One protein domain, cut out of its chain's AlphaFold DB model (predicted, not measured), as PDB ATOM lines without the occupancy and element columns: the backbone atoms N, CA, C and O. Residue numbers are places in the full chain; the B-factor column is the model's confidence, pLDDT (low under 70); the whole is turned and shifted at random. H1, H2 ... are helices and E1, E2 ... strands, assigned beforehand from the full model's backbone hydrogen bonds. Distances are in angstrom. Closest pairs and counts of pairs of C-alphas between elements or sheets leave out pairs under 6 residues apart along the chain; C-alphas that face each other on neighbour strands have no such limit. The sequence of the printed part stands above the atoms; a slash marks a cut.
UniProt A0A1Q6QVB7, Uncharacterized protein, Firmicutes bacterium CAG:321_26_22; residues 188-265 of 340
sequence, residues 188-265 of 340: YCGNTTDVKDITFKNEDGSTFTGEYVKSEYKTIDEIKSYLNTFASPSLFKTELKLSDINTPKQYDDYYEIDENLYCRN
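This is residues 188 to 265 of the 340 residues of an uncharacterized protein of Firmicutes bacterium CAG:321_26_22 (UniProt A0A1Q6QVB7). A curled, barrel-like sheet, E1-E2-E4-E3, stretches into a long hairpin, E1 and E2, at one end; H1 and the loop after it make the other. The 78 printed residues run E1, E2, H1, E3, E4, antiparallel strands; the class is mixed, under half in named elements. It is only just compact, close to loose: radius of gyration of the C-alphas 13.4 A, spans 43 by 25 by 17 A.

Start at E1, residues 195 to 201, and E2, residues 207 to 214, an antiparallel hairpin at 152 degrees; N 198 and O 210 are 2.9 A apart, within hydrogen-bond range. Beside E2 find E4, residues 260 to 264, antiparallel at 126 degrees, with N 213 and O 263 at 2.8 A. E3, residues 254 to 257, forms a hairpin with E4 at 142 degrees, with N 262 and O 255 at 2.8 A. H1, residues 220 to 227, with every O i to N i+4 pair within range, only grazes the sheet with residue 220. E2, H1 and E3 form a split strand-helix-strand unit, two strands of one sheet that are not neighbours, with a helix between them along the chain and E4 between them in the sheet; its crossover is right-handed.

Find C-alpha 195 at (-2.563, 49.256, -24.660); E1 runs 19.9 A, E2 22.3 A, H1 10.7 A, E3 9.7 A and E4 13.4 A, ending at C-alpha 264 (0.927, 43.649, -31.809).

The farthest C-alphas, Gly 205 and Thr 229, are 43.5 A apart. The printed part has no cut; the link H1 to E3, residues 228 to 253, is long. No printed residue is under 70 in pLDDT.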
ATOM      1  N   TYR A 188      -3.989  42.978 -38.075       91.81
ATOM      2  CA  TYR A 188      -5.262  43.685 -38.064       91.81
ATOM      3  C   TYR A 188      -5.938  43.555 -36.691       91.81
ATOM      4  O   TYR A 188      -6.177  42.443 -36.225       91.81
ATOM      5  N   CYS A 189      -6.267  44.690 -36.067       91.62
ATOM      6  CA  CYS A 189      -6.817  44.742 -34.706       91.62
ATOM      7  C   CYS A 189      -8.126  45.550 -34.572       91.62
ATOM      8  O   CYS A 189      -8.638  45.726 -33.466       91.62
ATOM      9  N   GLY A 190      -8.674  46.046 -35.688       88.62
ATOM     10  CA  GLY A 190      -9.771  47.022 -35.680       88.62
ATOM     11  C   GLY A 190      -9.300  48.434 -35.307       88.62
ATOM     12  O   GLY A 190      -8.135  48.775 -35.531       88.62
ATOM     13  N   ASN A 191     -10.208  49.260 -34.782       85.06
ATOM     14  CA  ASN A 191      -9.924  50.644 -34.373       85.06
ATOM     15  C   ASN A 191     -10.027  50.815 -32.848       85.06
ATOM     16  O   ASN A 191     -11.116  51.003 -32.304       85.06
ATOM     17  N   THR A 192      -8.890  50.769 -32.147       86.62
ATOM     18  CA  THR A 192      -8.822  50.769 -30.673       86.62
ATOM     19  C   THR A 192      -7.589  51.502 -30.130       86.62
ATOM     20  O   THR A 192      -6.683  51.856 -30.884       86.62
ATOM     21  N   THR A 193      -7.559  51.764 -28.815       88.00
ATOM     22  CA  THR A 193      -6.487  52.550 -28.163       88.00
ATOM     23  C   THR A 193      -5.978  51.994 -26.832       88.00
ATOM     24  O   THR A 193      -4.998  52.511 -26.306       88.00
ATOM     25  N   ASP A 194      -6.634  50.991 -26.241       93.31
ATOM     26  CA  ASP A 194      -6.204  50.436 -24.950       93.31
ATOM     27  C   ASP A 194      -4.956  49.574 -25.147       93.31
ATOM     28  O   ASP A 194      -4.980  48.639 -25.939       93.31
ATOM     29  N   VAL A 195      -3.882  49.853 -24.414       95.19
ATOM     30  CA  VAL A 195      -2.563  49.256 -24.660       95.19
ATOM     31  C   VAL A 195      -2.047  48.473 -23.451       95.19
ATOM     32  O   VAL A 195      -2.315  48.819 -22.298       95.19
ATOM     33  N   LYS A 196      -1.274  47.417 -23.724       94.81
ATOM     34  CA  LYS A 196      -0.468  46.662 -22.764       94.81
ATOM     35  C   LYS A 196       0.933  46.402 -23.297       94.81
ATOM     36  O   LYS A 196       1.107  46.052 -24.459       94.81
ATOM     37  N   ASP A 197       1.906  46.453 -22.398       95.44
ATOM     38  CA  ASP A 197       3.291  46.110 -22.702       95.44
ATOM     39  C   ASP A 197       3.591  44.654 -22.350       95.44
ATOM     40  O   ASP A 197       3.254  44.170 -21.265       95.44
ATOM     41  N   ILE A 198       4.286  43.962 -23.251       93.25
ATOM     42  CA  ILE A 198       4.772  42.597 -23.042       93.25
ATOM     43  C   ILE A 198       6.292  42.615 -23.157       93.25
ATOM     44  O   ILE A 198       6.848  43.130 -24.125       93.25
ATOM     45  N   THR A 199       6.980  42.061 -22.155       92.62
ATOM     46  CA  THR A 199       8.445  41.961 -22.167       92.62
ATOM     47  C   THR A 199       8.886  40.577 -22.624       92.62
ATOM     48  O   THR A 199       8.535  39.563 -22.024       92.62
ATOM     49  N   PHE A 200       9.709  40.560 -23.663       88.81
ATOM     50  CA  PHE A 200      10.294  39.391 -24.298       88.81
ATOM     51  C   PHE A 200      11.739  39.223 -23.843       88.81
ATOM     52  O   PHE A 200      12.460  40.207 -23.670       88.81
ATOM     53  N   LYS A 201      12.172  37.972 -23.679       87.62
ATOM     54  CA  LYS A 201      13.581  37.618 -23.476       87.62
ATOM     55  C   LYS A 201      14.091  36.937 -24.735       87.62
ATOM     56  O   LYS A 201      13.565  35.898 -25.122       87.62
ATOM     57  N   ASN A 202      15.101  37.529 -25.350       81.38
ATOM     58  CA  ASN A 202      15.754  36.980 -26.526       81.38
ATOM     59  C   ASN A 202      16.740  35.876 -26.127       81.38
ATOM     60  O   ASN A 202      17.177  35.791 -24.975       81.38
ATOM     61  N   GLU A 203      17.111  35.032 -27.090       83.62
ATOM     62  CA  GLU A 203      18.057  33.927 -26.869       83.62
ATOM     63  C   GLU A 203      19.445  34.412 -26.417       83.62
ATOM     64  O   GLU A 203      20.143  33.706 -25.692       83.62
ATOM     65  N   ASP A 204      19.826  35.635 -26.789       86.19
ATOM     66  CA  ASP A 204      21.080  36.290 -26.397       86.19
ATOM     67  C   ASP A 204      21.044  36.911 -24.983       86.19
ATOM     68  O   ASP A 204      22.027  37.502 -24.534       86.19
ATOM     69  N   GLY A 205      19.921  36.780 -24.268       84.12
ATOM     70  CA  GLY A 205      19.707  37.340 -22.934       84.12
ATOM     71  C   GLY A 205      19.273  38.808 -22.921       84.12
ATOM     72  O   GLY A 205      19.010  39.342 -21.840       84.12
ATOM     73  N   SER A 206      19.158  39.460 -24.082       89.25
ATOM     74  CA  SER A 206      18.577  40.799 -24.183       89.25
ATOM     75  C   SER A 206      17.063  40.770 -23.956       89.25
ATOM     76  O   SER A 206      16.402  39.738 -24.101       89.25
ATOM     77  N   THR A 207      16.499  41.916 -23.575       91.25
ATOM     78  CA  THR A 207      15.053  42.082 -23.407       91.25
ATOM     79  C   THR A 207      14.510  43.123 -24.363       91.25
ATOM     80  O   THR A 207      15.114  44.182 -24.533       91.25
ATOM     81  N   PHE A 208      13.337  42.851 -24.916       90.06
ATOM     82  CA  PHE A 208      12.561  43.799 -25.706       90.06
ATOM     83  C   PHE A 208      11.187  43.970 -25.055       90.06
ATOM     84  O   PHE A 208      10.621  42.992 -24.577       90.06
ATOM     85  N   THR A 209      10.647  45.183 -25.031       93.25
ATOM     86  CA  THR A 209       9.275  45.438 -24.579       93.25
ATOM     87  C   THR A 209       8.468  45.882 -25.784       93.25
ATOM     88  O   THR A 209       8.778  46.902 -26.393       93.25
ATOM     89  N   GLY A 210       7.481  45.071 -26.154       93.06
ATOM     90  CA  GLY A 210       6.602  45.333 -27.282       93.06
ATOM     91  C   GLY A 210       5.223  45.765 -26.816       93.06
ATOM     92  O   GLY A 210       4.671  45.195 -25.874       93.06
ATOM     93  N   GLU A 211       4.676  46.747 -27.517       94.88
ATOM     94  CA  GLU A 211       3.351  47.299 -27.273       94.88
ATOM     95  C   GLU A 211       2.265  46.449 -27.954       94.88
ATOM     96  O   GLU A 211       2.393  46.074 -29.123       94.88
ATOM     97  N   TYR A 212       1.188  46.144 -27.238       95.75
ATOM     98  CA  TYR A 212       0.033  45.412 -27.749       95.75
ATOM     99  C   TYR A 212      -1.244  46.199 -27.489       95.75
ATOM    100  O   TYR A 212      -1.546  46.548 -26.350       95.75
ATOM    101  N   VAL A 213      -2.023  46.440 -28.538       95.81
ATOM    102  CA  VAL A 213      -3.305  47.137 -28.451       95.81
ATOM    103  C   VAL A 213      -4.436  46.124 -28.314       95.81
ATOM    104  O   VAL A 213      -4.425  45.061 -28.932       95.81
ATOM    105  N   LYS A 214      -5.416  46.424 -27.473       96.69
ATOM    106  CA  LYS A 214      -6.617  45.619 -27.292       96.69
ATOM    107  C   LYS A 214      -7.408  45.601 -28.591       96.69
ATOM    108  O   LYS A 214      -7.696  46.652 -29.140       96.69
ATOM    109  N   SER A 215      -7.805  44.430 -29.048       96.19
ATOM    110  CA  SER A 215      -8.604  44.261 -30.256       96.19
ATOM    111  C   SER A 215     -10.036  44.760 -30.082       96.19
ATOM    112  O   SER A 215     -10.629  44.637 -29.007       96.19
ATOM    113  N   GLU A 216     -10.608  45.280 -31.170       95.88
ATOM    114  CA  GLU A 216     -12.050  45.542 -31.288       95.88
ATOM    115  C   GLU A 216     -12.862  44.240 -31.175       95.88
ATOM    116  O   GLU A 216     -13.979  44.213 -30.659       95.88
ATOM    117  N   TYR A 217     -12.254  43.142 -31.616       95.69
ATOM    118  CA  TYR A 217     -12.810  41.794 -31.630       95.69
ATOM    119  C   TYR A 217     -12.342  41.008 -30.410       95.69
ATOM    120  O   TYR A 217     -11.177  41.094 -30.022       95.69
ATOM    121  N   LYS A 218     -13.209  40.173 -29.838       94.50
ATOM    122  CA  LYS A 218     -12.879  39.363 -28.656       94.50
ATOM    123  C   LYS A 218     -12.005  38.163 -28.975       94.50
ATOM    124  O   LYS A 218     -11.290  37.690 -28.098       94.50
ATOM    125  N   THR A 219     -12.092  37.641 -30.197       95.38
ATOM    126  CA  THR A 219     -11.395  36.417 -30.605       95.38
ATOM    127  C   THR A 219     -10.864  36.520 -32.030       95.38
ATOM    128  O   THR A 219     -11.330  37.317 -32.844       95.38
ATOM    129  N   ILE A 220      -9.898  35.660 -32.347       94.56
ATOM    130  CA  ILE A 220      -9.383  35.492 -33.709       94.56
ATOM    131  C   ILE A 220     -10.493  35.091 -34.689       94.56
ATOM    132  O   ILE A 220     -10.480  35.501 -35.849       94.56
ATOM    133  N   ASP A 221     -11.462  34.296 -34.239       93.75
ATOM    134  CA  ASP A 221     -12.565  33.852 -35.088       93.75
ATOM    135  C   ASP A 221     -13.549  34.987 -35.392       93.75
ATOM    136  O   ASP A 221     -14.087  35.039 -36.497       93.75
ATOM    137  N   GLU A 222     -13.718  35.948 -34.480       95.88
ATOM    138  CA  GLU A 222     -14.457  37.182 -34.767       95.88
ATOM    139  C   GLU A 222     -13.749  38.032 -35.836       95.88
ATOM    140  O   GLU A 222     -14.414  38.501 -36.760       95.88
ATOM    141  N   ILE A 223     -12.410  38.147 -35.793       94.62
ATOM    142  CA  ILE A 223     -11.636  38.805 -36.864       94.62
ATOM    143  C   ILE A 223     -11.871  38.089 -38.196       94.62
ATOM    144  O   ILE A 223     -12.246  38.722 -39.180       94.62
ATOM    145  N   LYS A 224     -11.701  36.760 -38.240       93.25
ATOM    146  CA  LYS A 224     -11.943  35.969 -39.460       93.25
ATOM    147  C   LYS A 224     -13.358  36.173 -39.985       93.25
ATOM    148  O   LYS A 224     -13.539  36.357 -41.185       93.25
ATOM    149  N   SER A 225     -14.354  36.152 -39.099       94.62
ATOM    150  CA  SER A 225     -15.748  36.352 -39.484       94.62
ATOM    151  C   SER A 225     -15.973  37.733 -40.083       94.62
ATOM    152  O   SER A 225     -16.717  37.831 -41.053       94.62
ATOM    153  N   TYR A 226     -15.340  38.775 -39.540       94.44
ATOM    154  CA  TYR A 226     -15.407  40.125 -40.094       94.44
ATOM    155  C   TYR A 226     -14.738  40.209 -41.469       94.44
ATOM    156  O   TYR A 226     -15.358  40.686 -42.418       94.44
ATOM    157  N   LEU A 227     -13.512  39.700 -41.616       93.88
ATOM    158  CA  LEU A 227     -12.787  39.752 -42.890       93.88
ATOM    159  C   LEU A 227     -13.519  38.975 -44.001       93.88
ATOM    160  O   LEU A 227     -13.607  39.434 -45.141       93.88
ATOM    161  N   ASN A 228     -14.146  37.850 -43.645       94.38
ATOM    162  CA  ASN A 228     -14.976  37.052 -44.552       94.38
ATOM    163  C   ASN A 228     -16.250  37.771 -45.030       94.38
ATOM    164  O   ASN A 228     -16.927  37.250 -45.911       94.38
ATOM    165  N   THR A 229     -16.600  38.939 -44.474       95.31
ATOM    166  CA  THR A 229     -17.736  39.741 -44.967       95.31
ATOM    167  C   THR A 229     -17.417  40.536 -46.229       95.31
ATOM    168  O   THR A 229     -18.343  41.043 -46.858       95.31
ATOM    169  N   PHE A 230     -16.138  40.663 -46.602       94.88
ATOM    170  CA  PHE A 230     -15.730  41.451 -47.768       94.88
ATOM    171  C   PHE A 230     -14.631  40.805 -48.616       94.88
ATOM    172  O   PHE A 230     -14.464  41.201 -49.767       94.88
ATOM    173  N   ALA A 231     -13.890  39.816 -48.113       95.25
ATOM    174  CA  ALA A 231     -12.825  39.163 -48.870       95.25
ATOM    175  C   ALA A 231     -12.735  37.662 -48.578       95.25
ATOM    176  O   ALA A 231     -13.018  37.187 -47.480       95.25
ATOM    177  N   SER A 232     -12.331  36.902 -49.594       94.69
ATOM    178  CA  SER A 232     -12.147  35.458 -49.485       94.69
ATOM    179  C   SER A 232     -10.949  35.116 -48.589       94.69
ATOM    180  O   SER A 232      -9.908  35.769 -48.715       94.69
ATOM    181  N   PRO A 233     -11.012  34.036 -47.781       90.94
ATOM    182  CA  PRO A 233      -9.917  33.633 -46.896       90.94
ATOM    183  C   PRO A 233      -8.555  33.475 -47.577       90.94
ATOM    184  O   PRO A 233      -7.520  33.733 -46.972       90.94
ATOM    185  N   SER A 234      -8.545  33.069 -48.852       89.75
ATOM    186  CA  SER A 234      -7.326  32.892 -49.648       89.75
ATOM    187  C   SER A 234      -6.555  34.188 -49.904       89.75
ATOM    188  O   SER A 234      -5.427  34.129 -50.384       89.75
ATOM    189  N   LEU A 235      -7.159  35.347 -49.644       90.19
ATOM    190  CA  LEU A 235      -6.532  36.646 -49.854       90.19
ATOM    191  C   LEU A 235      -5.830  37.160 -48.584       90.19
ATOM    192  O   LEU A 235      -5.023  38.087 -48.670       90.19
ATOM    193  N   PHE A 236      -6.086  36.586 -47.407       86.50
ATOM    194  CA  PHE A 236      -5.525  37.091 -46.152       86.50
ATOM    195  C   PHE A 236      -4.013  36.825 -46.062       86.50
ATOM    196  O   PHE A 236      -3.566  35.685 -46.149       86.50
ATOM    197  N   LYS A 237      -3.217  37.891 -45.873       72.75
ATOM    198  CA  LYS A 237      -1.746  37.811 -45.766       72.75
ATOM    199  C   LYS A 237      -1.256  37.321 -44.399       72.75
ATOM    200  O   LYS A 237      -0.219  36.667 -44.333       72.75
ATOM    201  N   THR A 238      -1.958  37.657 -43.319       70.69
ATOM    202  CA  THR A 238      -1.543  37.321 -41.950       70.69
ATOM    203  C   THR A 238      -2.119  35.987 -41.502       70.69
ATOM    204  O   THR A 238      -3.319  35.741 -41.647       70.69
ATOM    205  N   GLU A 239      -1.280  35.149 -40.894       78.94
ATOM    206  CA  GLU A 239      -1.743  33.952 -40.199       78.94
ATOM    207  C   GLU A 239      -2.509  34.386 -38.940       78.94
ATOM    208  O   GLU A 239      -1.931  34.803 -37.939       78.94
ATOM    209  N   LEU A 240      -3.840  34.335 -39.004       87.50
ATOM    210  CA  LEU A 240      -4.726  34.679 -37.891       87.50
ATOM    211  C   LEU A 240      -4.681  33.567 -36.835       87.50
ATOM    212  O   LEU A 240      -5.512  32.649 -36.842       87.50
ATOM    213  N   LYS A 241      -3.669  33.637 -35.963       91.62
ATOM    214  CA  LYS A 241      -3.342  32.627 -34.956       91.62
ATOM    215  C   LYS A 241      -2.993  33.264 -33.615       91.62
ATOM    216  O   LYS A 241      -2.237  34.225 -33.550       91.62
ATOM    217  N   LEU A 242      -3.522  32.670 -32.549       94.81
ATOM    218  CA  LEU A 242      -3.214  33.045 -31.176       94.81
ATOM    219  C   LEU A 242      -1.871  32.439 -30.740       94.81
ATOM    220  O   LEU A 242      -1.634  31.246 -30.956       94.81
ATOM    221  N   SER A 243      -1.026  33.245 -30.105       94.56
ATOM    222  CA  SER A 243       0.225  32.802 -29.487       94.56
ATOM    223  C   SER A 243       0.058  32.560 -27.982       94.56
ATOM    224  O   SER A 243      -0.887  33.041 -27.354       94.56
ATOM    225  N   ASP A 244       0.966  31.782 -27.390       93.81
ATOM    226  CA  ASP A 244       0.949  31.485 -25.954       93.81
ATOM    227  C   ASP A 244       1.616  32.612 -25.160       93.81
ATOM    228  O   ASP A 244       2.827  32.821 -25.234       93.81
ATOM    229  N   ILE A 245       0.820  33.319 -24.359       93.25
ATOM    230  CA  ILE A 245       1.282  34.431 -23.523       93.25
ATOM    231  C   ILE A 245       2.288  34.001 -22.443       93.25
ATOM    232  O   ILE A 245       3.053  34.825 -21.949       93.25
ATOM    233  N   ASN A 246       2.331  32.714 -22.082       92.25
ATOM    234  CA  ASN A 246       3.303  32.195 -21.115       92.25
ATOM    235  C   ASN A 246       4.685  31.961 -21.742       92.25
ATOM    236  O   ASN A 246       5.670  31.791 -21.021       92.25
ATOM    237  N   THR A 247       4.767  31.957 -23.075       91.69
ATOM    238  CA  THR A 247       6.006  31.794 -23.845       91.69
ATOM    239  C   THR A 247       6.101  32.824 -24.986       91.69
ATOM    240  O   THR A 247       6.208  32.451 -26.158       91.69
ATOM    241  N   PRO A 248       6.082  34.135 -24.667       91.12
ATOM    242  CA  PRO A 248       5.884  35.172 -25.667       91.12
ATOM    243  C   PRO A 248       7.119  35.374 -26.561       91.12
ATOM    244  O   PRO A 248       8.259  35.313 -26.088       91.12
ATOM    245  N   LYS A 249       6.906  35.672 -27.850       90.38
ATOM    246  CA  LYS A 249       7.951  35.971 -28.844       90.38
ATOM    247  C   LYS A 249       7.764  37.357 -29.456       90.38
ATOM    248  O   LYS A 249       6.648  37.761 -29.755       90.38
ATOM    249  N   GLN A 250       8.882  38.031 -29.742       86.69
ATOM    250  CA  GLN A 250       8.956  39.424 -30.222       86.69
ATOM    251  C   GLN A 250       8.109  39.747 -31.473       86.69
ATOM    252  O   GLN A 250       7.907  40.912 -31.782       86.69
ATOM    253  N   TYR A 251       7.616  38.765 -32.227       88.19
ATOM    254  CA  TYR A 251       6.784  39.018 -33.410       88.19
ATOM    255  C   TYR A 251       5.490  38.213 -33.423       88.19
ATOM    256  O   TYR A 251       4.857  38.111 -34.468       88.19
ATOM    257  N   ASP A 252       5.077  37.676 -32.280       91.69
ATOM    258  CA  ASP A 252       3.743  37.105 -32.160       91.69
ATOM    259  C   ASP A 252       2.695  38.201 -32.366       91.69
ATOM    260  O   ASP A 252       2.753  39.268 -31.747       91.69
ATOM    261  N   ASP A 253       1.753  37.940 -33.265       93.44
ATOM    262  CA  ASP A 253       0.770  38.931 -33.687       93.44
ATOM    263  C   ASP A 253      -0.356  39.101 -32.667       93.44
ATOM    264  O   ASP A 253      -0.812  40.222 -32.461       93.44
ATOM    265  N   TYR A 254      -0.789  38.016 -32.017       95.44
ATOM    266  CA  TYR A 254      -1.991  38.012 -31.189       95.44
ATOM    267  C   TYR A 254      -1.801  37.260 -29.873       95.44
ATOM    268  O   TYR A 254      -1.326  36.122 -29.860       95.44
ATOM    269  N   TYR A 255      -2.282  37.855 -28.783       96.44
ATOM    270  CA  TYR A 255      -2.352  37.231 -27.463       96.44
ATOM    271  C   TYR A 255      -3.730  37.395 -26.839       96.44
ATOM    272  O   TYR A 255      -4.415  38.389 -27.062       96.44
ATOM    273  N   GLU A 256      -4.101  36.444 -25.989       96.19
ATOM    274  CA  GLU A 256      -5.223  36.599 -25.075       96.19
ATOM    275  C   GLU A 256      -4.694  37.012 -23.700       96.19
ATOM    276  O   GLU A 256      -3.831  36.345 -23.126       96.19
ATOM    277  N   ILE A 257      -5.190  38.135 -23.183       93.50
ATOM    278  CA  ILE A 257      -4.775  38.698 -21.897       93.50
ATOM    279  C   ILE A 257      -6.021  39.194 -21.171       93.50
ATOM    280  O   ILE A 257      -6.741  40.052 -21.680       93.50
ATOM    281  N   ASP A 258      -6.259  38.691 -19.960       91.56
ATOM    282  CA  ASP A 258      -7.456  39.000 -19.167       91.56
ATOM    283  C   ASP A 258      -8.760  38.806 -19.966       91.56
ATOM    284  O   ASP A 258      -9.595  39.707 -20.002       91.56
ATOM    285  N   GLU A 259      -8.911  37.669 -20.657       92.38
ATOM    286  CA  GLU A 259     -10.093  37.329 -21.482       92.38
ATOM    287  C   GLU A 259     -10.366  38.312 -22.642       92.38
ATOM    288  O   GLU A 259     -11.481  38.404 -23.158       92.38
ATOM    289  N   ASN A 260      -9.363  39.093 -23.049       95.44
ATOM    290  CA  ASN A 260      -9.449  39.988 -24.197       95.44
ATOM    291  C   ASN A 260      -8.336  39.662 -25.194       95.44
ATOM    292  O   ASN A 260      -7.205  39.376 -24.801       95.44
ATOM    293  N   LEU A 261      -8.648  39.762 -26.484       97.38
ATOM    294  CA  LEU A 261      -7.655  39.679 -27.545       97.38
ATOM    295  C   LEU A 261      -6.857  40.983 -27.615       97.38
ATOM    296  O   LEU A 261      -7.425  42.074 -27.580       97.38
ATOM    297  N   TYR A 262      -5.547  40.860 -27.743       97.00
ATOM    298  CA  TYR A 262      -4.616  41.951 -27.987       97.00
ATOM    299  C   TYR A 262      -3.793  41.639 -29.232       97.00
ATOM    300  O   TYR A 262      -3.400  40.488 -29.435       97.00
ATOM    301  N   CYS A 263      -3.503  42.658 -30.036       95.00
ATOM    302  CA  CYS A 263      -2.678  42.539 -31.229       95.00
ATOM    303  C   CYS A 263      -1.418  43.390 -31.111       95.00
ATOM    304  O   CYS A 263      -1.411  44.440 -30.470       95.00
ATOM    305  N   ARG A 264      -0.347  42.936 -31.753       93.62
ATOM    306  CA  ARG A 264       0.927  43.649 -31.809       93.62
ATOM    307  C   ARG A 264       0.729  45.053 -32.393       93.62
ATOM    308  O   ARG A 264       0.256  45.173 -33.518       93.62
ATOM    309  N   ASN A 265       1.156  46.089 -31.671       92.44
ATOM    310  CA  ASN A 265       1.048  47.496 -32.086       92.44
ATOM    311  C   ASN A 265       2.404  48.122 -32.452       92.44
ATOM    312  O   ASN A 265       2.644  49.314 -32.287       92.44
TER     313      ASN A 265